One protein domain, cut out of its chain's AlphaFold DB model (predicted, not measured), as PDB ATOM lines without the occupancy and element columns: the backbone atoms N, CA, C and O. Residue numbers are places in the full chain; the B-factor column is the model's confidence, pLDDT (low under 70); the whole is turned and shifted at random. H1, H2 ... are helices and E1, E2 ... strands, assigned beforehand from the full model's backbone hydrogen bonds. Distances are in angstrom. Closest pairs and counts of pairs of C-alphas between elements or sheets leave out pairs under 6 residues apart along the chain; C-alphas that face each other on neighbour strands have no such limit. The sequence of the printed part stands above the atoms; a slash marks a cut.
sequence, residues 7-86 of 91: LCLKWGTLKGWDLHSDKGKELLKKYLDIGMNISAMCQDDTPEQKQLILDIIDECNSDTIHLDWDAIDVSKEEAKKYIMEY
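What this domain is: This is residues 7 to 86 of the 91 residues of an uncharacterized protein of Candidatus Fischerbacteria bacterium RBG_13_37_8 (UniProt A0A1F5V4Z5). A strongly twisted sheet of four strands has three helices, H1, H2 and H3, packed side by side in a row on one face, with H2 in the middle of the row; the other face is bare. H1 and H2 are joined by a long loop, residues 35 to 46, at the rim of the domain. The printed part has 80 residues with three named helices and four named strands, in the order E1 E2 H1 H2 E3 E4 H3; the sheet's order is E2 E1 E3 E4, mixed, and the class is mixed, helices and strands. The whole is compact and rounded, with a radius of gyration of the C-alphas of 11.3 A and spans of 28 by 28 by 19 A.

How they stand to each other: The inner strands of the sheet are E1, residues 7 to 10, and E3, residues 64 to 67; they are parallel at 30 degrees, with N 9 and O 66 2.9 A apart, within hydrogen-bond range. The edge strand E2, residues 13 to 18, forms an antiparallel hairpin with E1, with N 8 and O 16 at 2.8 A. The other edge strand E4, residues 72 to 75, forms an antiparallel hairpin with E3, with N 65 and O 74 at 2.8 A. H1, residues 22 to 34, H2, residues 47 to 59, and H3, residues 76 to 85, make two layers with the sheet, helices on one face of it. H2 is on the sheet at a height of 9.5 A, over E2 and E1 and only just not over E3, on which 2 of its C-alphas fall; it runs along the strands, at 22 degrees to E1 on the local plane. H2 touches H3 at a shallow tilt of 7 degrees, opposite ways, the closest C-alphas being those of Leu 54 and Lys 80, 5.7 A apart. H1 and H2 form a helical hairpin and touch at a shallow tilt of 16 degrees, opposite ways, the closest C-alphas being those of Gly 24 and Ile 56, 5.8 A apart. H1 and H3 are apart. In H1, H2 and H3 every O i to N i+4 pair is within hydrogen-bond range.

Where its parts are: E1 begins at C-alpha 7, (153.814, 152.478, 43.864), and is 10.1 A long; E2 is 15.0 A, E3 9.7 A and E4 10.2 A. H1 is 18.9 A long and begins at C-alpha 22, (146.709, 147.786, 30.938). H2 is 18.6 A long, and H3, 14.2 A, ends at C-alpha 85, (142.934, 155.567, 57.992).

The domain as a whole: The two C-alphas farthest apart, those of Asp 22 and Asp 70, are 29.6 A apart. The printed part has no cut. The link from H1 to H2, 12 residues, is long; the other links are tight. The mean pLDDT of the printed part is 88.2, and residues 38 to 42 are under 70.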
ATOM      1  N   LEU A   7     154.713 151.464  43.330       94.00
ATOM      2  CA  LEU A   7     153.814 152.478  43.864       94.00
ATOM      3  C   LEU A   7     154.465 153.134  45.072       94.00
ATOM      4  O   LEU A   7     155.027 152.466  45.943       94.00
ATOM      5  N   CYS A   8     154.341 154.452  45.117       93.56
ATOM      6  CA  CYS A   8     154.841 155.307  46.170       93.56
ATOM      7  C   CYS A   8     153.677 156.127  46.720       93.56
ATOM      8  O   CYS A   8     153.083 156.950  46.013       93.56
ATOM      9  N   LEU A   9     153.345 155.886  47.983       92.50
ATOM     10  CA  LEU A   9     152.289 156.586  48.702       92.50
ATOM     11  C   LEU A   9     152.907 157.585  49.672       92.50
ATOM     12  O   LEU A   9     153.951 157.338  50.279       92.50
ATOM     13  N   LYS A  10     152.242 158.720  49.851       90.94
ATOM     14  CA  LYS A  10     152.627 159.717  50.845       90.94
ATOM     15  C   LYS A  10     151.385 160.402  51.361       90.94
ATOM     16  O   LYS A  10     150.577 160.843  50.556       90.94
ATOM     17  N   TRP A  11     151.272 160.540  52.680       88.56
ATOM     18  CA  TRP A  11     150.217 161.341  53.302       88.56
ATOM     19  C   TRP A  11     148.817 160.967  52.789       88.56
ATOM     20  O   TRP A  11     148.042 161.822  52.384       88.56
ATOM     21  N   GLY A  12     148.527 159.664  52.741       84.94
ATOM     22  CA  GLY A  12     147.225 159.150  52.312       84.94
ATOM     23  C   GLY A  12     146.880 159.316  50.834       84.94
ATOM     24  O   GLY A  12     145.731 159.067  50.482       84.94
ATOM     25  N   THR A  13     147.836 159.702  49.988       89.69
ATOM     26  CA  THR A  13     147.638 159.859  48.544       89.69
ATOM     27  C   THR A  13     148.740 159.184  47.722       89.69
ATOM     28  O   THR A  13     149.775 158.752  48.247       89.69
ATOM     29  N   LEU A  14     148.516 159.088  46.411       90.75
ATOM     30  CA  LEU A  14     149.464 158.575  45.435       90.75
ATOM     31  C   LEU A  14     150.495 159.656  45.068       90.75
ATOM     32  O   LEU A  14     150.162 160.675  44.463       90.75
ATOM     33  N   LYS A  15     151.766 159.420  45.411       90.19
ATOM     34  CA  LYS A  15     152.888 160.326  45.110       90.19
ATOM     35  C   LYS A  15     153.608 159.951  43.817       90.19
ATOM     36  O   LYS A  15     154.046 160.829  43.080       90.19
ATOM     37  N   GLY A  16     153.789 158.658  43.578       89.56
ATOM     38  CA  GLY A  16     154.516 158.143  42.423       89.56
ATOM     39  C   GLY A  16     154.056 156.739  42.066       89.56
ATOM     40  O   GLY A  16     153.570 156.002  42.922       89.56
ATOM     41  N   TRP A  17     154.183 156.384  40.796       92.38
ATOM     42  CA  TRP A  17     153.700 155.120  40.260       92.38
ATOM     43  C   TRP A  17     154.510 154.721  39.029       92.38
ATOM     44  O   TRP A  17     154.990 155.577  38.286       92.38
ATOM     45  N   ASP A  18     154.606 153.422  38.803       91.62
ATOM     46  CA  ASP A  18     155.092 152.803  37.580       91.62
ATOM     47  C   ASP A  18     154.298 151.509  37.380       91.62
ATOM     48  O   ASP A  18     154.498 150.525  38.092       91.62
ATOM     49  N   LEU A  19     153.298 151.560  36.499       90.00
ATOM     50  CA  LEU A  19     152.358 150.466  36.258       90.00
ATOM     51  C   LEU A  19     152.487 150.011  34.811       90.00
ATOM     52  O   LEU A  19     152.316 150.809  33.884       90.00
ATOM     53  N   HIS A  20     152.719 148.720  34.611       88.44
ATOM     54  CA  HIS A  20     152.919 148.141  33.285       88.44
ATOM     55  C   HIS A  20     151.644 147.492  32.738       88.44
ATOM     56  O   HIS A  20     151.456 147.470  31.517       88.44
ATOM     57  N   SER A  21     150.742 147.039  33.618       88.81
ATOM     58  CA  SER A  21     149.466 146.420  33.244       88.81
ATOM     59  C   SER A  21     148.491 147.416  32.601       88.81
ATOM     60  O   SER A  21     148.406 148.583  32.990       88.81
ATOM     61  N   ASP A  22     147.715 146.951  31.615       89.94
ATOM     62  CA  ASP A  22     146.709 147.786  30.938       89.94
ATOM     63  C   ASP A  22     145.632 148.274  31.915       89.94
ATOM     64  O   ASP A  22     145.232 149.439  31.887       89.94
ATOM     65  N   LYS A  23     145.215 147.402  32.839       91.12
ATOM     66  CA  LYS A  23     144.224 147.727  33.867       91.12
ATOM     67  C   LYS A  23     144.765 148.731  34.888       91.12
ATOM     68  O   LYS A  23     144.056 149.676  35.228       91.12
ATOM     69  N   GLY A  24     146.021 148.591  35.319       90.19
ATOM     70  CA  GLY A  24     146.672 149.558  36.205       90.19
ATOM     71  C   GLY A  24     146.754 150.947  35.567       90.19
ATOM     72  O   GLY A  24     146.397 151.944  36.195       90.19
ATOM     73  N   LYS A  25     147.123 151.012  34.282       90.81
ATOM     74  CA  LYS A  25     147.144 152.262  33.504       90.81
ATOM     75  C   LYS A  25     145.755 152.885  33.357       90.81
ATOM     76  O   LYS A  25     145.632 154.106  33.444       90.81
ATOM     77  N   GLU A  26     144.708 152.085  33.151       93.88
ATOM     78  CA  GLU A  26     143.331 152.587  33.070       93.88
ATOM     79  C   GLU A  26     142.856 153.179  34.405       93.88
ATOM     80  O   GLU A  26     142.304 154.280  34.426       93.88
ATOM     81  N   LEU A  27     143.094 152.480  35.518       93.31
ATOM     82  CA  LEU A  27     142.731 152.954  36.858       93.31
ATOM     83  C   LEU A  27     143.464 154.247  37.213       93.31
ATOM     84  O   LEU A  27     142.844 155.214  37.657       93.31
ATOM     85  N   LEU A  28     144.766 154.296  36.935       90.88
ATOM     86  CA  LEU A  28     145.568 155.497  37.103       90.88
ATOM     87  C   LEU A  28     145.026 156.653  36.259       90.88
ATOM     88  O   LEU A  28     144.896 157.768  36.753       90.88
ATOM     89  N   LYS A  29     144.668 156.401  34.996       91.25
ATOM     90  CA  LYS A  29     144.082 157.433  34.136       91.25
ATOM     91  C   LYS A  29     142.798 158.003  34.739       91.25
ATOM     92  O   LYS A  29     142.638 159.216  34.720       91.25
ATOM     93  N   LYS A  30     141.915 157.163  35.295       90.56
ATOM     94  CA  LYS A  30     140.692 157.621  35.984       90.56
ATOM     95  C   LYS A  30     141.020 158.488  37.198       90.56
ATOM     96  O   LYS A  30     140.427 159.546  37.360       90.56
ATOM     97  N   TYR A  31     141.999 158.076  38.004       90.12
ATOM     98  CA  TYR A  31     142.455 158.856  39.158       90.12
ATOM     99  C   TYR A  31     142.981 160.242  38.747       90.12
ATOM    100  O   TYR A  31     142.618 161.249  39.351       90.12
ATOM    101  N   LEU A  32     143.783 160.305  37.680       88.00
ATOM    102  CA  LEU A  32     144.317 161.560  37.143       88.00
ATOM    103  C   LEU A  32     143.236 162.453  36.511       88.00
ATOM    104  O   LEU A  32     143.349 163.674  36.596       88.00
ATOM    105  N   ASP A  33     142.206 161.865  35.894       88.50
ATOM    106  CA  ASP A  33     141.103 162.583  35.234       88.50
ATOM    107  C   ASP A  33     140.204 163.330  36.231       88.50
ATOM    108  O   ASP A  33     139.794 164.456  35.962       88.50
ATOM    109  N   ILE A  34     139.985 162.757  37.425       85.75
ATOM    110  CA  ILE A  34     139.285 163.436  38.534       85.75
ATOM    111  C   ILE A  34     140.055 164.691  38.985       85.75
ATOM    112  O   ILE A  34     139.458 165.675  39.425       85.75
ATOM    113  N   GLY A  35     141.379 164.673  38.828       78.69
ATOM    114  CA  GLY A  35     142.277 165.776  39.134       78.69
ATOM    115  C   GLY A  35     143.148 165.488  40.353       78.69
ATOM    116  O   GLY A  35     142.672 165.061  41.402       78.69
ATOM    117  N   MET A  36     144.447 165.759  40.226       79.56
ATOM    118  CA  MET A  36     145.402 165.658  41.328       79.56
ATOM    119  C   MET A  36     146.200 166.948  41.498       79.56
ATOM    120  O   MET A  36     146.500 167.650  40.530       79.56
ATOM    121  N   ASN A  37     146.596 167.238  42.731       77.75
ATOM    122  CA  ASN A  37     147.561 168.277  43.036       77.75
ATOM    123  C   ASN A  37     148.986 167.766  42.816       77.75
ATOM    124  O   ASN A  37     149.319 166.623  43.115       77.75
ATOM    125  N   ILE A  38     149.861 168.665  42.364       67.00
ATOM    126  CA  ILE A  38     151.299 168.384  42.208       67.00
ATOM    127  C   ILE A  38     151.951 168.094  43.573       67.00
ATOM    128  O   ILE A  38     152.929 167.354  43.659       67.00
ATOM    129  N   SER A  39     151.410 168.670  44.652       66.31
ATOM    130  CA  SER A  39     151.856 168.416  46.021       66.31
ATOM    131  C   SER A  39     150.899 167.464  46.729       66.31
ATOM    132  O   SER A  39     149.744 167.819  46.959       66.31
ATOM    133  N   ALA A  40     151.419 166.319  47.180       68.81
ATOM    134  CA  ALA A  40     150.694 165.381  48.040       68.81
ATOM    135  C   ALA A  40     150.164 166.038  49.331       68.81
ATOM    136  O   ALA A  40     149.163 165.599  49.876       68.81
ATOM    137  N   MET A  41     150.801 167.118  49.812       63.31
ATOM    138  CA  MET A  41     150.336 167.863  50.994       63.31
ATOM    139  C   MET A  41     149.033 168.623  50.753       63.31
ATOM    140  O   MET A  41     148.290 168.897  51.688       63.31
ATOM    141  N   CYS A  42     148.822 169.049  49.509       69.69
ATOM    142  CA  CYS A  42     147.667 169.842  49.099       69.69
ATOM    143  C   CYS A  42     146.544 168.958  48.556       69.69
ATOM    144  O   CYS A  42     145.510 169.483  48.149       69.69
ATOM    145  N   GLN A  43     146.770 167.645  48.498       76.56
ATOM    146  CA  GLN A  43     145.799 166.703  47.991       76.56
ATOM    147  C   GLN A  43     144.768 166.397  49.073       76.56
ATOM    148  O   GLN A  43     145.107 165.937  50.161       76.56
ATOM    149  N   ASP A  44     143.508 166.655  48.744       76.69
ATOM    150  CA  ASP A  44     142.351 166.269  49.543       76.69
ATOM    151  C   ASP A  44     141.578 165.209  48.758       76.69
ATOM    152  O   ASP A  44     140.638 165.515  48.024       76.69
ATOM    153  N   ASP A  45     142.072 163.967  48.807       77.31
ATOM    154  CA  ASP A  45     141.462 162.884  48.044       77.31
ATOM    155  C   ASP A  45     140.047 162.603  48.550       77.31
ATOM    156  O   ASP A  45     139.816 162.192  49.695       77.31
ATOM    157  N   THR A  46     139.094 162.760  47.639       82.00
ATOM    158  CA  THR A  46     137.702 162.357  47.823       82.00
ATOM    159  C   THR A  46     137.596 160.844  48.078       82.00
ATOM    160  O   THR A  46     138.496 160.077  47.725       82.00
ATOM    161  N   PRO A  47     136.478 160.355  48.650       84.81
ATOM    162  CA  PRO A  47     136.260 158.916  48.824       84.81
ATOM    163  C   PRO A  47     136.425 158.102  47.530       84.81
ATOM    164  O   PRO A  47     136.920 156.979  47.575       84.81
ATOM    165  N   GLU A  48     136.059 158.677  46.383       85.31
ATOM    166  CA  GLU A  48     136.224 158.059  45.064       85.31
ATOM    167  C   GLU A  48     137.701 157.944  44.657       85.31
ATOM    168  O   GLU A  48     138.147 156.872  44.251       85.31
ATOM    169  N   GLN A  49     138.491 159.005  44.845       88.00
ATOM    170  CA  GLN A  49     139.940 158.974  44.614       88.00
ATOM    171  C   GLN A  49     140.637 157.955  45.512       88.00
ATOM    172  O   GLN A  49     141.452 157.168  45.031       88.00
ATOM    173  N   LYS A  50     140.264 157.898  46.795       89.44
ATOM    174  CA  LYS A  50     140.778 156.878  47.719       89.44
ATOM    175  C   LYS A  50     140.445 155.474  47.232       89.44
ATOM    176  O   LYS A  50     141.326 154.620  47.238       89.44
ATOM    177  N   GLN A  51     139.221 155.236  46.759       91.19
ATOM    178  CA  GLN A  51     138.838 153.935  46.211       91.19
ATOM    179  C   GLN A  51     139.672 153.556  44.981       91.19
ATOM    180  O   GLN A  51     140.161 152.432  44.906       91.19
ATOM    181  N   LEU A  52     139.924 154.499  44.070       92.31
ATOM    182  CA  LEU A  52     140.790 154.260  42.914       92.31
ATOM    183  C   LEU A  52     142.224 153.913  43.327       92.31
ATOM    184  O   LEU A  52     142.818 153.013  42.742       92.31
ATOM    185  N   ILE A  53     142.773 154.564  44.357       92.38
ATOM    186  CA  ILE A  53     144.095 154.210  44.898       92.38
ATOM    187  C   ILE A  53     144.093 152.768  45.430       92.38
ATOM    188  O   ILE A  53     145.039 152.023  45.174       92.38
ATOM    189  N   LEU A  54     143.037 152.342  46.130       93.81
ATOM    190  CA  LEU A  54     142.911 150.963  46.620       93.81
ATOM    191  C   LEU A  54     142.875 149.945  45.472       93.81
ATOM    192  O   LEU A  54     143.523 148.900  45.573       93.81
ATOM    193  N   ASP A  55     142.160 150.263  44.394       94.06
ATOM    194  CA  ASP A  55     142.071 149.420  43.197       94.06
ATOM    195  C   ASP A  55     143.422 149.355  42.461       94.06
ATOM    196  O   ASP A  55     143.830 148.290  41.998       94.06
ATOM    197  N   ILE A  56     144.160 150.471  42.404       93.56
ATOM    198  CA  ILE A  56     145.522 150.532  41.850       93.56
ATOM    199  C   ILE A  56     146.486 149.659  42.668       93.56
ATOM    200  O   ILE A  56     147.275 148.913  42.092       93.56
ATOM    201  N   ILE A  57     146.418 149.712  44.004       93.31
ATOM    202  CA  ILE A  57     147.238 148.866  44.891       93.31
ATOM    203  C   ILE A  57     146.927 147.381  44.674       93.31
ATOM    204  O   ILE A  57     147.832 146.545  44.716       93.31
ATOM    205  N   ASP A  58     145.657 147.039  44.455       93.06
ATOM    206  CA  ASP A  58     145.241 145.663  44.188       93.06
ATOM    207  C   ASP A  58     145.855 145.129  42.889       93.06
ATOM    208  O   ASP A  58     146.506 144.081  42.899       93.06
ATOM    209  N   GLU A  59     145.738 145.912  41.814       92.00
ATOM    210  CA  GLU A  59     146.200 145.563  40.468       92.00
ATOM    211  C   GLU A  59     147.726 145.604  40.308       92.00
ATOM    212  O   GLU A  59     148.272 144.937  39.430       92.00
ATOM    213  N   CYS A  60     148.424 146.372  41.147       90.12
ATOM    214  CA  CYS A  60     149.876 146.508  41.113       90.12
ATOM    215  C   CYS A  60     150.574 145.147  41.210       90.12
ATOM    216  O   CYS A  60     150.404 144.404  42.180       90.12
ATOM    217  N   ASN A  61     151.421 144.823  40.240       89.31
ATOM    218  CA  ASN A  61     152.231 143.612  40.219       89.31
ATOM    219  C   ASN A  61     153.514 143.766  41.062       89.31
ATOM    220  O   ASN A  61     154.632 143.563  40.580       89.31
ATOM    221  N   SER A  62     153.344 144.160  42.324       88.06
ATOM    222  CA  SER A  62     154.389 144.231  43.349       88.06
ATOM    223  C   SER A  62     153.877 143.637  44.656       88.06
ATOM    224  O   SER A  62     152.725 143.851  45.033       88.06
ATOM    225  N   ASP A  63     154.739 142.914  45.368       88.50
ATOM    226  CA  ASP A  63     154.426 142.370  46.692       88.50
ATOM    227  C   ASP A  63     154.385 143.468  47.769       88.50
ATOM    228  O   ASP A  63     153.691 143.333  48.781       88.50
ATOM    229  N   THR A  64     155.112 144.566  47.542       93.06
ATOM    230  CA  THR A  64     155.263 145.674  48.489       93.06
ATOM    231  C   THR A  64     154.985 147.032  47.854       93.06
ATOM    232  O   THR A  64     155.180 147.241  46.653       93.06
ATOM    233  N   ILE A  65     154.533 147.968  48.687       94.38
ATOM    234  CA  ILE A  65     154.250 149.362  48.351       94.38
ATOM    235  C   ILE A  65     155.149 150.265  49.197       94.38
ATOM    236  O   ILE A  65     155.262 150.059  50.405       94.38
ATOM    237  N   HIS A  66     155.751 151.282  48.585       94.56
ATOM    238  CA  HIS A  66     156.651 152.198  49.280       94.56
ATOM    239  C   HIS A  66     155.877 153.344  49.947       94.56
ATOM    240  O   HIS A  66     155.110 154.047  49.282       94.56
ATOM    241  N   LEU A  67     156.095 153.571  51.242       93.12
ATOM    242  CA  LEU A  67     155.592 154.733  51.979       93.12
ATOM    243  C   LEU A  67     156.702 155.785  52.089       93.12
ATOM    244  O   LEU A  67     157.632 155.640  52.877       93.12
ATOM    245  N   ASP A  68     156.590 156.879  51.336       91.56
ATOM    246  CA  ASP A  68     157.622 157.928  51.257       91.56
ATOM    247  C   ASP A  68     157.816 158.704  52.563       91.56
ATOM    248  O   ASP A  68     158.882 159.261  52.805       91.56
ATOM    249  N   TRP A  69     156.766 158.804  53.381       87.62
ATOM    250  CA  TRP A  69     156.829 159.539  54.643       87.62
ATOM    251  C   TRP A  69     157.729 158.839  55.665       87.62
ATOM    252  O   TRP A  69     158.573 159.484  56.281       87.62
ATOM    253  N   ASP A  70     157.566 157.524  55.790       87.44
ATOM    254  CA  ASP A  70     158.296 156.684  56.738       87.44
ATOM    255  C   ASP A  70     159.532 156.018  56.105       87.44
ATOM    256  O   ASP A  70     160.336 155.413  56.809       87.44
ATOM    257  N   ALA A  71     159.703 156.148  54.782       91.88
ATOM    258  CA  ALA A  71     160.741 155.496  53.978       91.88
ATOM    259  C   ALA A  71     160.794 153.967  54.176       91.88
ATOM    260  O   ALA A  71     161.872 153.368  54.191       91.88
ATOM    261  N   ILE A  72     159.623 153.339  54.325       93.69
ATOM    262  CA  ILE A  72     159.462 151.890  54.506       93.69
ATOM    263  C   ILE A  72     158.650 151.280  53.367       93.69
ATOM    264  O   ILE A  72     157.787 151.933  52.781       93.69
ATOM    265  N   ASP A  73     158.887 150.000  53.103       94.56
ATOM    266  CA  ASP A  73     158.056 149.195  52.217       94.56
ATOM    267  C   ASP A  73     157.081 148.367  53.053       94.56
ATOM    268  O   ASP A  73     157.485 147.665  53.982       94.56
ATOM    269  N   VAL A  74     155.797 148.452  52.724       94.12
ATOM    270  CA  VAL A  74     154.718 147.746  53.424       94.12
ATOM    271  C   VAL A  74     153.992 146.798  52.483       94.12
ATOM    272  O   VAL A  74     154.095 146.905  51.258       94.12
ATOM    273  N   SER A  75     153.230 145.863  53.039       95.12
ATOM    274  CA  SER A  75     152.362 144.995  52.242       95.12
ATOM    275  C   SER A  75     151.206 145.773  51.597       95.12
ATOM    276  O   SER A  75     150.823 146.858  52.045       95.12
ATOM    277  N   LYS A  76     150.582 145.200  50.558       93.50
ATOM    278  CA  LYS A  76     149.379 145.784  49.935       93.50
ATOM    279  C   LYS A  76     148.259 146.058  50.946       93.50
ATOM    280  O   LYS A  76     147.585 147.078  50.844       93.50
ATOM    281  N   GLU A  77     148.044 145.160  51.906       93.38
ATOM    282  CA  GLU A  77     146.994 145.314  52.920       93.38
ATOM    283  C   GLU A  77     147.267 146.505  53.845       93.38
ATOM    284  O   GLU A  77     146.376 147.318  54.096       93.38
ATOM    285  N   GLU A  78     148.514 146.657  54.291       92.44
ATOM    286  CA  GLU A  78     148.941 147.793  55.110       92.44
ATOM    287  C   GLU A  78     148.852 149.111  54.343       92.44
ATOM    288  O   GLU A  78     148.367 150.101  54.888       92.44
ATOM    289  N   ALA A  79     149.231 149.124  53.064       92.88
ATOM    290  CA  ALA A  79     149.078 150.292  52.203       92.88
ATOM    291  C   ALA A  79     147.603 150.701  52.052       92.88
ATOM    292  O   ALA A  79     147.263 151.876  52.193       92.88
ATOM    293  N   LYS A  80     146.700 149.737  51.829       92.94
ATOM    294  CA  LYS A  80     145.251 149.992  51.758       92.94
ATOM    295  C   LYS A  80     144.722 150.570  53.073       92.94
ATOM    296  O   LYS A  80     143.970 151.546  53.063       92.94
ATOM    297  N   LYS A  81     145.149 150.002  54.203       91.94
ATOM    298  CA  LYS A  81     144.799 150.494  55.539       91.94
ATOM    299  C   LYS A  81     145.300 151.922  55.758       91.94
ATOM    300  O   LYS A  81     144.519 152.769  56.180       91.94
ATOM    301  N   TYR A  82     146.544 152.209  55.382       90.62
ATOM    302  CA  TYR A  82     147.133 153.545  55.451       90.62
ATOM    303  C   TYR A  82     146.283 154.584  54.708       90.62
ATOM    304  O   TYR A  82     145.946 155.609  55.288       90.62
ATOM    305  N   ILE A  83     145.850 154.302  53.473       90.56
ATOM    306  CA  ILE A  83     144.981 155.209  52.696       90.56
ATOM    307  C   ILE A  83     143.615 155.418  53.369       90.56
ATOM    308  O   ILE A  83     143.114 156.544  53.429       90.56
ATOM    309  N   MET A  84     143.000 154.351  53.887       87.06
ATOM    310  CA  MET A  84     141.681 154.432  54.528       87.06
ATOM    311  C   MET A  84     141.694 155.139  55.889       87.06
ATOM    312  O   MET A  84     140.697 155.768  56.259       87.06
ATOM    313  N   GLU A  85     142.770 154.981  56.657       86.75
ATOM    314  CA  GLU A  85     142.934 155.567  57.992       86.75
ATOM    315  C   GLU A  85     143.521 156.980  57.939       86.75
ATOM    316  O   GLU A  85     143.314 157.773  58.862       86.75
ATOM    317  N   TYR A  86     144.199 157.343  56.849       82.69
ATOM    318  CA  TYR A  86     144.742 158.681  56.685       82.69
ATOM    319  C   TYR A  86     143.636 159.752  56.701       82.69
ATOM    320  O   TYR A  86     142.657 159.698  55.946       82.69
TER     321      TYR A  86